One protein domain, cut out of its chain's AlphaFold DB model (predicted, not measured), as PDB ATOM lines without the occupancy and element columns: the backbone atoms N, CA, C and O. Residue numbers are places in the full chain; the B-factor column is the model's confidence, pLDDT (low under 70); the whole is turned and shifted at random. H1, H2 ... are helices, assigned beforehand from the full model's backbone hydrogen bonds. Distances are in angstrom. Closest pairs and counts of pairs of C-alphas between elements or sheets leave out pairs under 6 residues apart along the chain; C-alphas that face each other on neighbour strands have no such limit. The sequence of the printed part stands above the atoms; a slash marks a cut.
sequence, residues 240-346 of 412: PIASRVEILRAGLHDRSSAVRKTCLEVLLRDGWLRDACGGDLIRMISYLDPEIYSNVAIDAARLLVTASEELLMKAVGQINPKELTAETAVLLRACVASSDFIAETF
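This is residues 240 to 346 of the 412 residues of the protein "Hypothetical protein" of Rhodosorus marinus (UniProt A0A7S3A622). H4 runs through the middle of a compact body of crossed helices, with the helical hairpin of H1 and H2 packed on one side of it and H6 crossing it on the other. H3 and H5 pack on H6, and short H7 turns off at the end of H6, farthest from the middle. The printed part has 107 residues with seven named helices, H1 to H7 in chain order, and no named strand; its class is all helix. It is compact, with a radius of gyration of the C-alphas of 13.0 A, and spans 36 by 25 by 24 A.

H1, residues 241 to 252, begins at C-alpha 241 (-1.650, 2.895, 17.788) and is 16.3 A long. H2, residues 257 to 276, is the longest at 24.5 A. H3 is residues 281 to 286, H4 residues 294 to 306 with 17.7 A, H5 residues 309 to 316, and H6 residues 326 to 336 with 15.7 A. H7, residues 341 to 346, ends at C-alpha 346 (-6.101, 0.100, -11.957).

The hub H4 touches five helices. It touches H6 at a steep tilt of 48 degrees, the C-alphas of Arg 302 and Ala 334 being closest at 4.4 A. H1 touches it at Val 245 and Val 296, whose C-alphas are closest at 6.7 A. H2 is about perpendicular to it at 89 degrees, and touches it with the closest C-alphas, Arg 269 and Leu 304, 6.9 A apart. H3 touches H6, the C-alphas of Ile 282 and Glu 327 being closest at 5.7 A. H5 touches H6, with the C-alphas of Leu 312 and Cys 335 closest at 6.7 A. H7 only just touches H6, with 3 pairs of C-alphas within 8 A, and only at the corner by their link; Val 336 and Ile 342 have the closest C-alphas, 5.3 A apart. Every O i to N i+4 pair is within hydrogen-bond range in H1, H3, H4, H5 and H6, against 9 of 16 in H2 and 1 of 2 in H7.

The two C-alphas farthest apart, those of Ser 256 and Lys 322, are 40.0 A apart. The printed part has no cut, and no link is long. The mean pLDDT of the printed part is 96.5, and no printed residue is under 70.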
ATOM      1  N   PRO A 240      -0.549   0.600  21.936       96.12
ATOM      2  CA  PRO A 240      -1.309   1.751  21.460       96.12
ATOM      3  C   PRO A 240      -0.918   2.108  20.020       96.12
ATOM      4  O   PRO A 240       0.259   2.019  19.660       96.12
ATOM      5  N   ILE A 241      -1.874   2.567  19.210       97.50
ATOM      6  CA  ILE A 241      -1.650   2.895  17.788       97.50
ATOM      7  C   ILE A 241      -0.502   3.900  17.628       97.50
ATOM      8  O   ILE A 241       0.432   3.653  16.868       97.50
ATOM      9  N   ALA A 242      -0.478   4.957  18.446       96.50
ATOM     10  CA  ALA A 242       0.610   5.937  18.457       96.50
ATOM     11  C   ALA A 242       1.995   5.305  18.705       96.50
ATOM     12  O   ALA A 242       2.983   5.725  18.111       96.50
ATOM     13  N   SER A 243       2.081   4.257  19.537       97.62
ATOM     14  CA  SER A 243       3.338   3.524  19.747       97.62
ATOM     15  C   SER A 243       3.730   2.700  18.524       97.62
ATOM     16  O   SER A 243       4.908   2.657  18.188       97.62
ATOM     17  N   ARG A 244       2.768   2.072  17.833       98.44
ATOM     18  CA  ARG A 244       3.041   1.320  16.594       98.44
ATOM     19  C   ARG A 244       3.629   2.238  15.525       98.44
ATOM     20  O   ARG A 244       4.666   1.929  14.942       98.44
ATOM     21  N   VAL A 245       2.992   3.391  15.340       98.19
ATOM     22  CA  VAL A 245       3.419   4.442  14.410       98.19
ATOM     23  C   VAL A 245       4.808   4.959  14.777       98.19
ATOM     24  O   VAL A 245       5.662   5.069  13.900       98.19
ATOM     25  N   GLU A 246       5.072   5.220  16.060       98.06
ATOM     26  CA  GLU A 246       6.383   5.695  16.509       98.06
ATOM     27  C   GLU A 246       7.491   4.667  16.259       98.06
ATOM     28  O   GLU A 246       8.552   5.020  15.748       98.06
ATOM     29  N   ILE A 247       7.238   3.380  16.527       98.75
ATOM     30  CA  ILE A 247       8.200   2.307  16.237       98.75
ATOM     31  C   ILE A 247       8.557   2.291  14.745       98.75
ATOM     32  O   ILE A 247       9.739   2.203  14.401       98.75
ATOM     33  N   LEU A 248       7.556   2.376  13.860       98.69
ATOM     34  CA  LEU A 248       7.782   2.367  12.414       98.69
ATOM     35  C   LEU A 248       8.496   3.634  11.937       98.69
ATOM     36  O   LEU A 248       9.439   3.530  11.157       98.69
ATOM     37  N   ARG A 249       8.130   4.818  12.447       97.75
ATOM     38  CA  ARG A 249       8.848   6.070  12.149       97.75
ATOM     39  C   ARG A 249      10.313   5.974  12.552       97.75
ATOM     40  O   ARG A 249      11.185   6.254  11.734       97.75
ATOM     41  N   ALA A 250      10.575   5.528  13.778       98.00
ATOM     42  CA  ALA A 250      11.922   5.368  14.310       98.00
ATOM     43  C   ALA A 250      12.752   4.374  13.493       98.00
ATOM     44  O   ALA A 250      13.918   4.623  13.203       98.00
ATOM     45  N   GLY A 251      12.152   3.235  13.142       98.62
ATOM     46  CA  GLY A 251      12.850   2.125  12.514       98.62
ATOM     47  C   GLY A 251      13.031   2.280  11.005       98.62
ATOM     48  O   GLY A 251      14.153   2.135  10.523       98.62
ATOM     49  N   LEU A 252      11.965   2.579  10.257       98.12
ATOM     50  CA  LEU A 252      11.992   2.653   8.788       98.12
ATOM     51  C   LEU A 252      12.786   3.863   8.281       98.12
ATOM     52  O   LEU A 252      13.429   3.774   7.238       98.12
ATOM     53  N   HIS A 253      12.820   4.949   9.057       97.00
ATOM     54  CA  HIS A 253      13.564   6.171   8.737       97.00
ATOM     55  C   HIS A 253      14.836   6.339   9.582       97.00
ATOM     56  O   HIS A 253      15.394   7.434   9.664       97.00
ATOM     57  N   ASP A 254      15.332   5.266  10.211       98.69
ATOM     58  CA  ASP A 254      16.555   5.346  11.011       98.69
ATOM     59  C   ASP A 254      17.752   5.764  10.151       98.69
ATOM     60  O   ASP A 254      17.920   5.325   9.010       98.69
ATOM     61  N   ARG A 255      18.666   6.536  10.738       97.88
ATOM     62  CA  ARG A 255      19.945   6.913  10.114       97.88
ATOM     63  C   ARG A 255      20.798   5.711   9.683       97.88
ATOM     64  O   ARG A 255      21.514   5.791   8.689       97.88
ATOM     65  N   SER A 256      20.723   4.590  10.399       98.62
ATOM     66  CA  SER A 256      21.467   3.371  10.085       98.62
ATOM     67  C   SER A 256      20.672   2.452   9.165       98.62
ATOM     68  O   SER A 256      19.578   1.998   9.505       98.62
ATOM     69  N   SER A 257      21.269   2.079   8.032       98.31
ATOM     70  CA  SER A 257      20.700   1.082   7.115       98.31
ATOM     71  C   SER A 257      20.477  -0.270   7.789       98.31
ATOM     72  O   SER A 257      19.508  -0.959   7.480       98.31
ATOM     73  N   ALA A 258      21.318  -0.638   8.760       98.56
ATOM     74  CA  ALA A 258      21.163  -1.878   9.510       98.56
ATOM     75  C   ALA A 258      19.929  -1.857  10.428       98.56
ATOM     76  O   ALA A 258      19.324  -2.910  10.655       98.56
ATOM     77  N   VAL A 259      19.547  -0.688  10.956       98.81
ATOM     78  CA  VAL A 259      18.313  -0.514  11.740       98.81
ATOM     79  C   VAL A 259      17.102  -0.532  10.813       98.81
ATOM     80  O   VAL A 259      16.197  -1.323  11.071       98.81
ATOM     81  N   ARG A 260      17.132   0.215   9.698       98.75
ATOM     82  CA  ARG A 260      16.061   0.195   8.681       98.75
ATOM     83  C   ARG A 260      15.769  -1.215   8.188       98.75
ATOM     84  O   ARG A 260      14.627  -1.658   8.233       98.75
ATOM     85  N   LYS A 261      16.819  -1.964   7.838       98.62
ATOM     86  CA  LYS A 261      16.719  -3.377   7.449       98.62
ATOM     87  C   LYS A 261      16.111  -4.240   8.557       98.62
ATOM     88  O   LYS A 261      15.255  -5.066   8.284       98.62
ATOM     89  N   THR A 262      16.513  -4.034   9.814       98.81
ATOM     90  CA  THR A 262      15.941  -4.780  10.952       98.81
ATOM     91  C   THR A 262      14.459  -4.453  11.153       98.81
ATOM     92  O   THR A 262      13.681  -5.357  11.441       98.81
ATOM     93  N   CYS A 263      14.061  -3.188  11.001       98.81
ATOM     94  CA  CYS A 263      12.664  -2.780  11.103       98.81
ATOM     95  C   CYS A 263      11.826  -3.379   9.968       98.81
ATOM     96  O   CYS A 263      10.822  -4.022  10.246       98.81
ATOM     97  N   LEU A 264      12.266  -3.251   8.716       98.69
ATOM     98  CA  LEU A 264      11.536  -3.781   7.567       98.69
ATOM     99  C   LEU A 264      11.443  -5.311   7.597       98.69
ATOM    100  O   LEU A 264      10.355  -5.865   7.503       98.69
ATOM    101  N   GLU A 265      12.574  -6.003   7.735       98.56
ATOM    102  CA  GLU A 265      12.601  -7.460   7.604       98.56
ATOM    103  C   GLU A 265      12.070  -8.153   8.854       98.56
ATOM    104  O   GLU A 265      11.193  -8.997   8.745       98.56
ATOM    105  N   VAL A 266      12.570  -7.793  10.042       98.69
ATOM    106  CA  VAL A 266      12.276  -8.554  11.267       98.69
ATOM    107  C   VAL A 266      10.994  -8.077  11.940       98.69
ATOM    108  O   VAL A 266      10.165  -8.896  12.318       98.69
ATOM    109  N   LEU A 267      10.821  -6.765  12.117       98.81
ATOM    110  CA  LEU A 267       9.626  -6.242  12.785       98.81
ATOM    111  C   LEU A 267       8.415  -6.274  11.854       98.81
ATOM    112  O   LEU A 267       7.407  -6.884  12.193       98.81
ATOM    113  N   LEU A 268       8.509  -5.609  10.705       98.50
ATOM    114  CA  LEU A 268       7.361  -5.337   9.854       98.50
ATOM    115  C   LEU A 268       6.958  -6.560   9.020       98.50
ATOM    116  O   LEU A 268       5.820  -7.005   9.122       98.50
ATOM    117  N   ARG A 269       7.872  -7.124   8.221       98.50
ATOM    118  CA  ARG A 269       7.576  -8.269   7.345       98.50
ATOM    119  C   ARG A 269       7.381  -9.560   8.136       98.50
ATOM    120  O   ARG A 269       6.382 -10.246   7.955       98.50
ATOM    121  N   ASP A 270       8.348  -9.897   8.982       98.44
ATOM    122  CA  ASP A 270       8.359 -11.174   9.687       98.44
ATOM    123  C   ASP A 270       7.379 -11.157  10.875       98.44
ATOM    124  O   ASP A 270       6.417 -11.918  10.876       98.44
ATOM    125  N   GLY A 271       7.564 -10.252  11.840       98.44
ATOM    126  CA  GLY A 271       6.736 -10.218  13.050       98.44
ATOM    127  C   GLY A 271       5.298  -9.736  12.823       98.44
ATOM    128  O   GLY A 271       4.346 -10.384  13.248       98.44
ATOM    129  N   TRP A 272       5.105  -8.583  12.180       98.50
ATOM    130  CA  TRP A 272       3.775  -7.971  12.089       98.50
ATOM    131  C   TRP A 272       2.960  -8.515  10.913       98.50
ATOM    132  O   TRP A 272       1.840  -8.968  11.114       98.50
ATOM    133  N   LEU A 273       3.503  -8.518   9.694       98.44
ATOM    134  CA  LEU A 273       2.771  -8.985   8.516       98.44
ATOM    135  C   LEU A 273       2.601 -10.508   8.522       98.44
ATOM    136  O   LEU A 273       1.471 -10.992   8.475       98.44
ATOM    137  N   ARG A 274       3.695 -11.277   8.551       98.06
ATOM    138  CA  ARG A 274       3.609 -12.738   8.454       98.06
ATOM    139  C   ARG A 274       3.045 -13.351   9.730       98.06
ATOM    140  O   ARG A 274       2.044 -14.055   9.648       98.06
ATOM    141  N   ASP A 275       3.663 -13.088  10.880       98.00
ATOM    142  CA  ASP A 275       3.332 -13.827  12.101       98.00
ATOM    143  C   ASP A 275       2.027 -13.319  12.754       98.00
ATOM    144  O   ASP A 275       1.187 -14.131  13.135       98.00
ATOM    145  N   ALA A 276       1.796 -11.999  12.835       98.12
ATOM    146  CA  ALA A 276       0.575 -11.446  13.449       98.12
ATOM    147  C   ALA A 276      -0.622 -11.306  12.484       98.12
ATOM    148  O   ALA A 276      -1.769 -11.507  12.892       98.12
ATOM    149  N   CYS A 277      -0.388 -10.973  11.209       98.00
ATOM    150  CA  CYS A 277      -1.457 -10.780  10.218       98.00
ATOM    151  C   CYS A 277      -1.635 -11.956   9.243       98.00
ATOM    152  O   CYS A 277      -2.531 -11.893   8.403       98.00
ATOM    153  N   GLY A 278      -0.825 -13.017   9.309       96.69
ATOM    154  CA  GLY A 278      -0.938 -14.160   8.392       96.69
ATOM    155  C   GLY A 278      -0.633 -13.816   6.926       96.69
ATOM    156  O   GLY A 278      -1.138 -14.470   6.017       96.69
ATOM    157  N   GLY A 279       0.155 -12.766   6.678       96.25
ATOM    158  CA  GLY A 279       0.468 -12.280   5.331       96.25
ATOM    159  C   GLY A 279      -0.630 -11.423   4.687       96.25
ATOM    160  O   GLY A 279      -0.629 -11.257   3.465       96.25
ATOM    161  N   ASP A 280      -1.581 -10.914   5.470       97.25
ATOM    162  CA  ASP A 280      -2.617  -9.976   5.023       97.25
ATOM    163  C   ASP A 280      -2.141  -8.515   5.166       97.25
ATOM    164  O   ASP A 280      -1.960  -8.008   6.277       97.25
ATOM    165  N   LEU A 281      -1.932  -7.843   4.026       97.19
ATOM    166  CA  LEU A 281      -1.474  -6.452   3.962       97.19
ATOM    167  C   LEU A 281      -2.536  -5.459   4.440       97.19
ATOM    168  O   LEU A 281      -2.196  -4.509   5.142       97.19
ATOM    169  N   ILE A 282      -3.806  -5.685   4.106       97.94
ATOM    170  CA  ILE A 282      -4.913  -4.800   4.488       97.94
ATOM    171  C   ILE A 282      -5.059  -4.824   6.009       97.94
ATOM    172  O   ILE A 282      -5.102  -3.777   6.655       97.94
ATOM    173  N   ARG A 283      -5.016  -6.020   6.608       97.94
ATOM    174  CA  ARG A 283      -5.027  -6.178   8.069       97.94
ATOM    175  C   ARG A 283      -3.807  -5.547   8.744       97.94
ATOM    176  O   ARG A 283      -3.926  -5.013   9.843       97.94
ATOM    177  N   MET A 284      -2.631  -5.605   8.121       98.00
ATOM    178  CA  MET A 284      -1.443  -4.945   8.664       98.00
ATOM    179  C   MET A 284      -1.598  -3.418   8.654       98.00
ATOM    180  O   MET A 284      -1.284  -2.766   9.652       98.00
ATOM    181  N   ILE A 285      -2.133  -2.852   7.567       98.25
ATOM    182  CA  ILE A 285      -2.400  -1.414   7.444       98.25
ATOM    183  C   ILE A 285      -3.454  -0.964   8.462       98.25
ATOM    184  O   ILE A 285      -3.265   0.074   9.098       98.25
ATOM    185  N   SER A 286      -4.503  -1.758   8.705       97.69
ATOM    186  CA  SER A 286      -5.537  -1.414   9.696       97.69
ATOM    187  C   SER A 286      -4.993  -1.324  11.128       97.69
ATOM    188  O   SER A 286      -5.544  -0.615  11.971       97.69
ATOM    189  N   TYR A 287      -3.848  -1.953  11.429       97.88
ATOM    190  CA  TYR A 287      -3.178  -1.782  12.722       97.88
ATOM    191  C   TYR A 287      -2.559  -0.393  12.918       97.88
ATOM    192  O   TYR A 287      -2.137  -0.095  14.039       97.88
ATOM    193  N   LEU A 288      -2.493   0.447  11.886       98.00
ATOM    194  CA  LEU A 288      -1.849   1.760  11.940       98.00
ATOM    195  C   LEU A 288      -2.817   2.938  11.977       98.00
ATOM    196  O   LEU A 288      -2.331   4.048  12.162       98.00
ATOM    197  N   ASP A 289      -4.126   2.705  11.847       96.75
ATOM    198  CA  ASP A 289      -5.126   3.767  11.670       96.75
ATOM    199  C   ASP A 289      -4.755   4.675  10.476       96.75
ATOM    200  O   ASP A 289      -4.191   5.766  10.641       96.75
ATOM    201  N   PRO A 290      -4.962   4.176   9.241       96.19
ATOM    202  CA  PRO A 290      -4.481   4.828   8.026       96.19
ATOM    203  C   PRO A 290      -5.096   6.209   7.786       96.19
ATOM    204  O   PRO A 290      -4.459   7.021   7.119       96.19
ATOM    205  N   GLU A 291      -6.276   6.511   8.335       94.56
ATOM    206  CA  GLU A 291      -6.897   7.833   8.198       94.56
ATOM    207  C   GLU A 291      -6.108   8.902   8.960       94.56
ATOM    208  O   GLU A 291      -5.821   9.975   8.424       94.56
ATOM    209  N   ILE A 292      -5.676   8.583  10.184       95.31
ATOM    210  CA  ILE A 292      -4.931   9.515  11.040       95.31
ATOM    211  C   ILE A 292      -3.431   9.504  10.710       95.31
ATOM    212  O   ILE A 292      -2.784  10.554  10.675       95.31
ATOM    213  N   TYR A 293      -2.849   8.328  10.456       96.50
ATOM    214  CA  TYR A 293      -1.401   8.147  10.279       96.50
ATOM    215  C   TYR A 293      -1.002   7.707   8.864       96.50
ATOM    216  O   TYR A 293      -0.009   6.993   8.686       96.50
ATOM    217  N   SER A 294      -1.736   8.190   7.857       94.75
ATOM    218  CA  SER A 294      -1.582   7.843   6.435       94.75
ATOM    219  C   SER A 294      -0.139   7.747   5.952       94.75
ATOM    220  O   SER A 294       0.251   6.701   5.450       94.75
ATOM    221  N   ASN A 295       0.688   8.777   6.154       94.81
ATOM    222  CA  ASN A 295       2.072   8.787   5.657       94.81
ATOM    223  C   ASN A 295       2.882   7.561   6.114       94.81
ATOM    224  O   ASN A 295       3.586   6.950   5.319       94.81
ATOM    225  N   VAL A 296       2.750   7.165   7.385       97.50
ATOM    226  CA  VAL A 296       3.492   6.015   7.930       97.50
ATOM    227  C   VAL A 296       2.920   4.701   7.410       97.50
ATOM    228  O   VAL A 296       3.682   3.778   7.130       97.50
ATOM    229  N   ALA A 297       1.597   4.622   7.262       97.88
ATOM    230  CA  ALA A 297       0.932   3.459   6.689       97.88
ATOM    231  C   ALA A 297       1.318   3.251   5.214       97.88
ATOM    232  O   ALA A 297       1.680   2.140   4.829       97.88
ATOM    233  N   ILE A 298       1.340   4.326   4.420       96.81
ATOM    234  CA  ILE A 298       1.774   4.328   3.017       96.81
ATOM    235  C   ILE A 298       3.241   3.923   2.914       96.81
ATOM    236  O   ILE A 298       3.574   3.049   2.120       96.81
ATOM    237  N   ASP A 299       4.124   4.509   3.727       97.12
ATOM    238  CA  ASP A 299       5.547   4.169   3.713       97.12
ATOM    239  C   ASP A 299       5.792   2.698   4.059       97.12
ATOM    240  O   ASP A 299       6.570   2.024   3.379       97.12
ATOM    241  N   ALA A 300       5.111   2.182   5.086       97.94
ATOM    242  CA  ALA A 300       5.203   0.781   5.480       97.94
ATOM    243  C   ALA A 300       4.705  -0.151   4.364       97.94
ATOM    244  O   ALA A 300       5.416  -1.086   3.991       97.94
ATOM    245  N   ALA A 301       3.527   0.130   3.798       98.00
ATOM    246  CA  ALA A 301       2.953  -0.643   2.700       98.00
ATOM    247  C   ALA A 301       3.862  -0.619   1.462       98.00
ATOM    248  O   ALA A 301       4.187  -1.673   0.920       98.00
ATOM    249  N   ARG A 302       4.356   0.562   1.072       97.31
ATOM    250  CA  ARG A 302       5.251   0.747  -0.077       97.31
ATOM    251  C   ARG A 302       6.531  -0.059   0.086       97.31
ATOM    252  O   ARG A 302       6.932  -0.759  -0.839       97.31
ATOM    253  N   LEU A 303       7.172   0.009   1.255       97.62
ATOM    254  CA  LEU A 303       8.401  -0.743   1.520       97.62
ATOM    255  C   LEU A 303       8.171  -2.259   1.491       97.62
ATOM    256  O   LEU A 303       9.056  -2.987   1.047       97.62
ATOM    257  N   LEU A 304       7.004  -2.735   1.931       97.69
ATOM    258  CA  LEU A 304       6.643  -4.151   1.867       97.69
ATOM    259  C   LEU A 304       6.446  -4.636   0.427       97.69
ATOM    260  O   LEU A 304       7.054  -5.638   0.050       97.69
ATOM    261  N   VAL A 305       5.650  -3.926  -0.380       97.12
ATOM    262  CA  VAL A 305       5.379  -4.325  -1.775       97.12
ATOM    263  C   VAL A 305       6.599  -4.135  -2.679       97.12
ATOM    264  O   VAL A 305       6.863  -4.966  -3.537       97.12
ATOM    265  N   THR A 306       7.429  -3.118  -2.425       96.06
ATOM    266  CA  THR A 306       8.695  -2.922  -3.160       96.06
ATOM    267  C   THR A 306       9.707  -4.029  -2.846       96.06
ATOM    268  O   THR A 306      10.530  -4.385  -3.684       96.06
ATOM    269  N   ALA A 307       9.672  -4.585  -1.631       94.94
ATOM    270  CA  ALA A 307      10.582  -5.652  -1.223       94.94
ATOM    271  C   ALA A 307      10.147  -7.054  -1.694       94.94
ATOM    272  O   ALA A 307      10.923  -7.997  -1.529       94.94
ATOM    273  N   SER A 308       8.930  -7.216  -2.226       95.19
ATOM    274  CA  SER A 308       8.402  -8.506  -2.679       95.19
ATOM    275  C   SER A 308       7.366  -8.335  -3.791       95.19
ATOM    276  O   SER A 308       6.240  -7.906  -3.543       95.19
ATOM    277  N   GLU A 309       7.727  -8.763  -5.000       94.06
ATOM    278  CA  GLU A 309       6.831  -8.777  -6.162       94.06
ATOM    279  C   GLU A 309       5.577  -9.630  -5.913       94.06
ATOM    280  O   GLU A 309       4.477  -9.243  -6.289       94.06
ATOM    281  N   GLU A 310       5.704 -10.742  -5.184       95.06
ATOM    282  CA  GLU A 310       4.559 -11.566  -4.777       95.06
ATOM    283  C   GLU A 310       3.559 -10.766  -3.925       95.06
ATOM    284  O   GLU A 310       2.348 -10.842  -4.143       95.06
ATOM    285  N   LEU A 311       4.057  -9.965  -2.973       95.56
ATOM    286  CA  LEU A 311       3.203  -9.110  -2.146       95.56
ATOM    287  C   LEU A 311       2.562  -7.991  -2.968       95.56
ATOM    288  O   LEU A 311       1.391  -7.693  -2.743       95.56
ATOM    289  N   LEU A 312       3.299  -7.403  -3.916       96.38
ATOM    290  CA  LEU A 312       2.762  -6.400  -4.833       96.38
ATOM    291  C   LEU A 312       1.611  -6.976  -5.664       96.38
ATOM    292  O   LEU A 312       0.521  -6.414  -5.663       96.38
ATOM    293  N   MET A 313       1.810  -8.126  -6.310       95.12
ATOM    294  CA  MET A 313       0.777  -8.737  -7.154       95.12
ATOM    295  C   MET A 313      -0.445  -9.176  -6.341       95.12
ATOM    296  O   MET A 313      -1.580  -8.993  -6.782       95.12
ATOM    297  N   LYS A 314      -0.235  -9.689  -5.122       94.88
ATOM    298  CA  LYS A 314      -1.333  -9.996  -4.197       94.88
ATOM    299  C   LYS A 314      -2.116  -8.738  -3.816       94.88
ATOM    300  O   LYS A 314      -3.340  -8.777  -3.834       94.88
ATOM    301  N   ALA A 315      -1.429  -7.640  -3.496       95.88
ATOM    302  CA  ALA A 315      -2.064  -6.364  -3.172       95.88
ATOM    303  C   ALA A 315      -2.890  -5.831  -4.349       95.88
ATOM    304  O   ALA A 315      -4.052  -5.474  -4.166       95.88
ATOM    305  N   VAL A 316      -2.318  -5.843  -5.559       96.06
ATOM    306  CA  VAL A 316      -2.997  -5.395  -6.780       96.06
ATOM    307  C   VAL A 316      -4.283  -6.182  -7.024       96.06
ATOM    308  O   VAL A 316      -5.322  -5.581  -7.278       96.06
ATOM    309  N   GLY A 317      -4.256  -7.505  -6.850       95.06
ATOM    310  CA  GLY A 317      -5.445  -8.348  -7.002       95.06
ATOM    311  C   GLY A 317      -6.530  -8.163  -5.930       95.06
ATOM    312  O   GLY A 317      -7.628  -8.687  -6.097       95.06
ATOM    313  N   GLN A 318      -6.245  -7.460  -4.829       94.69
ATOM    314  CA  GLN A 318      -7.183  -7.241  -3.718       94.69
ATOM    315  C   GLN A 318      -7.831  -5.849  -3.722       94.69
ATOM    316  O   GLN A 318      -8.761  -5.617  -2.950       94.69
ATOM    317  N   ILE A 319      -7.348  -4.918  -4.546       97.00
ATOM    318  CA  ILE A 319      -7.844  -3.541  -4.575       97.00
ATOM    319  C   ILE A 319      -8.893  -3.382  -5.675       97.00
ATOM    320  O   ILE A 319      -8.620  -3.625  -6.848       97.00
ATOM    321  N   ASN A 320     -10.069  -2.881  -5.297       95.75
ATOM    322  CA  ASN A 320     -11.078  -2.381  -6.224       95.75
ATOM    323  C   ASN A 320     -11.174  -0.848  -6.087       95.75
ATOM    324  O   ASN A 320     -11.696  -0.377  -5.076       95.75
ATOM    325  N   PRO A 321     -10.713  -0.053  -7.075       94.31
ATOM    326  CA  PRO A 321     -10.758   1.410  -7.001       94.31
ATOM    327  C   PRO A 321     -12.160   2.016  -6.833       94.31
ATOM    328  O   PRO A 321     -12.273   3.160  -6.401       94.31
ATOM    329  N   LYS A 322     -13.225   1.272  -7.155       92.94
ATOM    330  CA  LYS A 322     -14.621   1.718  -6.994       92.94
ATOM    331  C   LYS A 322     -15.215   1.384  -5.621       92.94
ATOM    332  O   LYS A 322     -16.272   1.896  -5.275       92.94
ATOM    333  N   GLU A 323     -14.543   0.537  -4.842       94.25
ATOM    334  CA  GLU A 323     -14.985   0.052  -3.526       94.25
ATOM    335  C   GLU A 323     -13.823   0.140  -2.526       94.25
ATOM    336  O   GLU A 323     -13.395  -0.846  -1.922       94.25
ATOM    337  N   LEU A 324     -13.254   1.339  -2.399       95.75
ATOM    338  CA  LEU A 324     -12.129   1.568  -1.502       95.75
ATOM    339  C   LEU A 324     -12.566   1.578  -0.030       95.75
ATOM    340  O   LEU A 324     -13.655   2.022   0.330       95.75
ATOM    341  N   THR A 325     -11.657   1.117   0.822       96.00
ATOM    342  CA  THR A 325     -11.613   1.399   2.257       96.00
ATOM    343  C   THR A 325     -10.394   2.276   2.531       96.00
ATOM    344  O   THR A 325      -9.532   2.449   1.662       96.00
ATOM    345  N   ALA A 326     -10.263   2.809   3.746       96.25
ATOM    346  CA  ALA A 326      -9.084   3.592   4.109       96.25
ATOM    347  C   ALA A 326      -7.774   2.796   3.917       96.25
ATOM    348  O   ALA A 326      -6.776   3.326   3.422       96.25
ATOM    349  N   GLU A 327      -7.781   1.505   4.252       97.69
ATOM    350  CA  GLU A 327      -6.645   0.604   4.078       97.69
ATOM    351  C   GLU A 327      -6.324   0.345   2.606       97.69
ATOM    352  O   GLU A 327      -5.158   0.438   2.215       97.69
ATOM    353  N   THR A 328      -7.327   0.017   1.781       97.62
ATOM    354  CA  THR A 328      -7.091  -0.289   0.362       97.62
ATOM    355  C   THR A 328      -6.745   0.961  -0.439       97.62
ATOM    356  O   THR A 328      -5.945   0.863  -1.364       97.62
ATOM    357  N   ALA A 329      -7.223   2.144  -0.038       97.06
ATOM    358  CA  ALA A 329      -6.798   3.423  -0.605       97.06
ATOM    359  C   ALA A 329      -5.313   3.715  -0.313       97.06
ATOM    360  O   ALA A 329      -4.561   4.112  -1.206       97.06
ATOM    361  N   VAL A 330      -4.852   3.460   0.918       97.31
ATOM    362  CA  VAL A 330      -3.424   3.549   1.273       97.31
ATOM    363  C   VAL A 330      -2.593   2.514   0.515       97.31
ATOM    364  O   VAL A 330      -1.512   2.841   0.016       97.31
ATOM    365  N   LEU A 331      -3.084   1.276   0.403       97.62
ATOM    366  CA  LEU A 331      -2.392   0.208  -0.311       97.62
ATOM    367  C   LEU A 331      -2.285   0.512  -1.811       97.62
ATOM    368  O   LEU A 331      -1.214   0.325  -2.382       97.62
ATOM    369  N   LEU A 332      -3.344   1.047  -2.426       97.25
ATOM    370  CA  LEU A 332      -3.352   1.523  -3.811       97.25
ATOM    371  C   LEU A 332      -2.260   2.569  -4.027       97.25
ATOM    372  O   LEU A 332      -1.409   2.403  -4.901       97.25
ATOM    373  N   ARG A 333      -2.227   3.602  -3.177       95.62
ATOM    374  CA  ARG A 333      -1.210   4.657  -3.239       95.62
ATOM    375  C   ARG A 333       0.208   4.099  -3.117       95.62
ATOM    376  O   ARG A 333       1.106   4.529  -3.834       95.62
ATOM    377  N   ALA A 334       0.412   3.134  -2.224       96.62
ATOM    378  CA  ALA A 334       1.697   2.469  -2.038       96.62
ATOM    379  C   ALA A 334       2.125   1.633  -3.258       96.62
ATOM    380  O   ALA A 334       3.302   1.652  -3.616       96.62
ATOM    381  N   CYS A 335       1.185   0.928  -3.895       96.69
ATOM    382  CA  CYS A 335       1.432   0.137  -5.100       96.69
ATOM    383  C   CYS A 335       1.762   1.033  -6.301       96.69
ATOM    384  O   CYS A 335       2.771   0.802  -6.962       96.69
ATOM    385  N   VAL A 336       0.988   2.094  -6.536       95.44
ATOM    386  CA  VAL A 336       1.259   3.050  -7.625       95.44
ATOM    387  C   VAL A 336       2.607   3.748  -7.421       95.44
ATOM    388  O   VAL A 336       3.416   3.815  -8.338       95.44
ATOM    389  N   ALA A 337       2.934   4.154  -6.190       92.75
ATOM    390  CA  ALA A 337       4.230   4.762  -5.880       92.75
ATOM    391  C   ALA A 337       5.440   3.810  -6.045       92.75
ATOM    392  O   ALA A 337       6.582   4.265  -5.965       92.75
ATOM    393  N   SER A 338       5.213   2.499  -6.205       89.38
ATOM    394  CA  SER A 338       6.274   1.508  -6.442       89.38
ATOM    395  C   SER A 338       6.668   1.380  -7.917       89.38
ATOM    396  O   SER A 338       7.815   1.037  -8.204       89.38
ATOM    397  N   SER A 339       5.747   1.666  -8.843       86.00
ATOM    398  CA  SER A 339       5.968   1.642 -10.291       86.00
ATOM    399  C   SER A 339       4.791   2.301 -11.011       86.00
ATOM    400  O   SER A 339       3.643   1.918 -10.781       86.00
ATOM    401  N   ASP A 340       5.076   3.223 -11.934       78.88
ATOM    402  CA  ASP A 340       4.048   3.945 -12.698       78.88
ATOM    403  C   ASP A 340       3.149   3.000 -13.518       78.88
ATOM    404  O   ASP A 340       1.952   3.236 -13.646       78.88
ATOM    405  N   PHE A 341       3.677   1.855 -13.970       87.06
ATOM    406  CA  PHE A 341       2.909   0.848 -14.719       87.06
ATOM    407  C   PHE A 341       1.738   0.253 -13.915       87.06
ATOM    408  O   PHE A 341       0.755  -0.241 -14.466       87.06
ATOM    409  N   ILE A 342       1.822   0.293 -12.584       93.44
ATOM    410  CA  ILE A 342       0.750  -0.211 -11.726       93.44
ATOM    411  C   ILE A 342      -0.494   0.681 -11.825       93.44
ATOM    412  O   ILE A 342      -1.608   0.169 -11.715       93.44
ATOM    413  N   ALA A 343      -0.338   1.984 -12.082       93.44
ATOM    414  CA  ALA A 343      -1.476   2.882 -12.261       93.44
ATOM    415  C   ALA A 343      -2.344   2.463 -13.454       93.44
ATOM    416  O   ALA A 343      -3.560   2.390 -13.304       93.44
ATOM    417  N   GLU A 344      -1.735   2.086 -14.583       92.38
ATOM    418  CA  GLU A 344      -2.438   1.612 -15.790       92.38
ATOM    419  C   GLU A 344      -3.261   0.339 -15.530       92.38
ATOM    420  O   GLU A 344      -4.304   0.123 -16.146       92.38
ATOM    421  N   THR A 345      -2.824  -0.495 -14.579       93.94
ATOM    422  CA  THR A 345      -3.549  -1.716 -14.195       93.94
ATOM    423  C   THR A 345      -4.871  -1.388 -13.495       93.94
ATOM    424  O   THR A 345      -5.869  -2.076 -13.704       93.94
ATOM    425  N   PHE A 346      -4.895  -0.339 -12.669       94.62
ATOM    426  CA  PHE A 346      -6.101   0.100 -11.957       94.62
ATOM    427  C   PHE A 346      -6.960   1.059 -12.777       94.62
ATOM    428  O   PHE A 346      -8.188   1.018 -12.691       94.62
TER     429      PHE A 346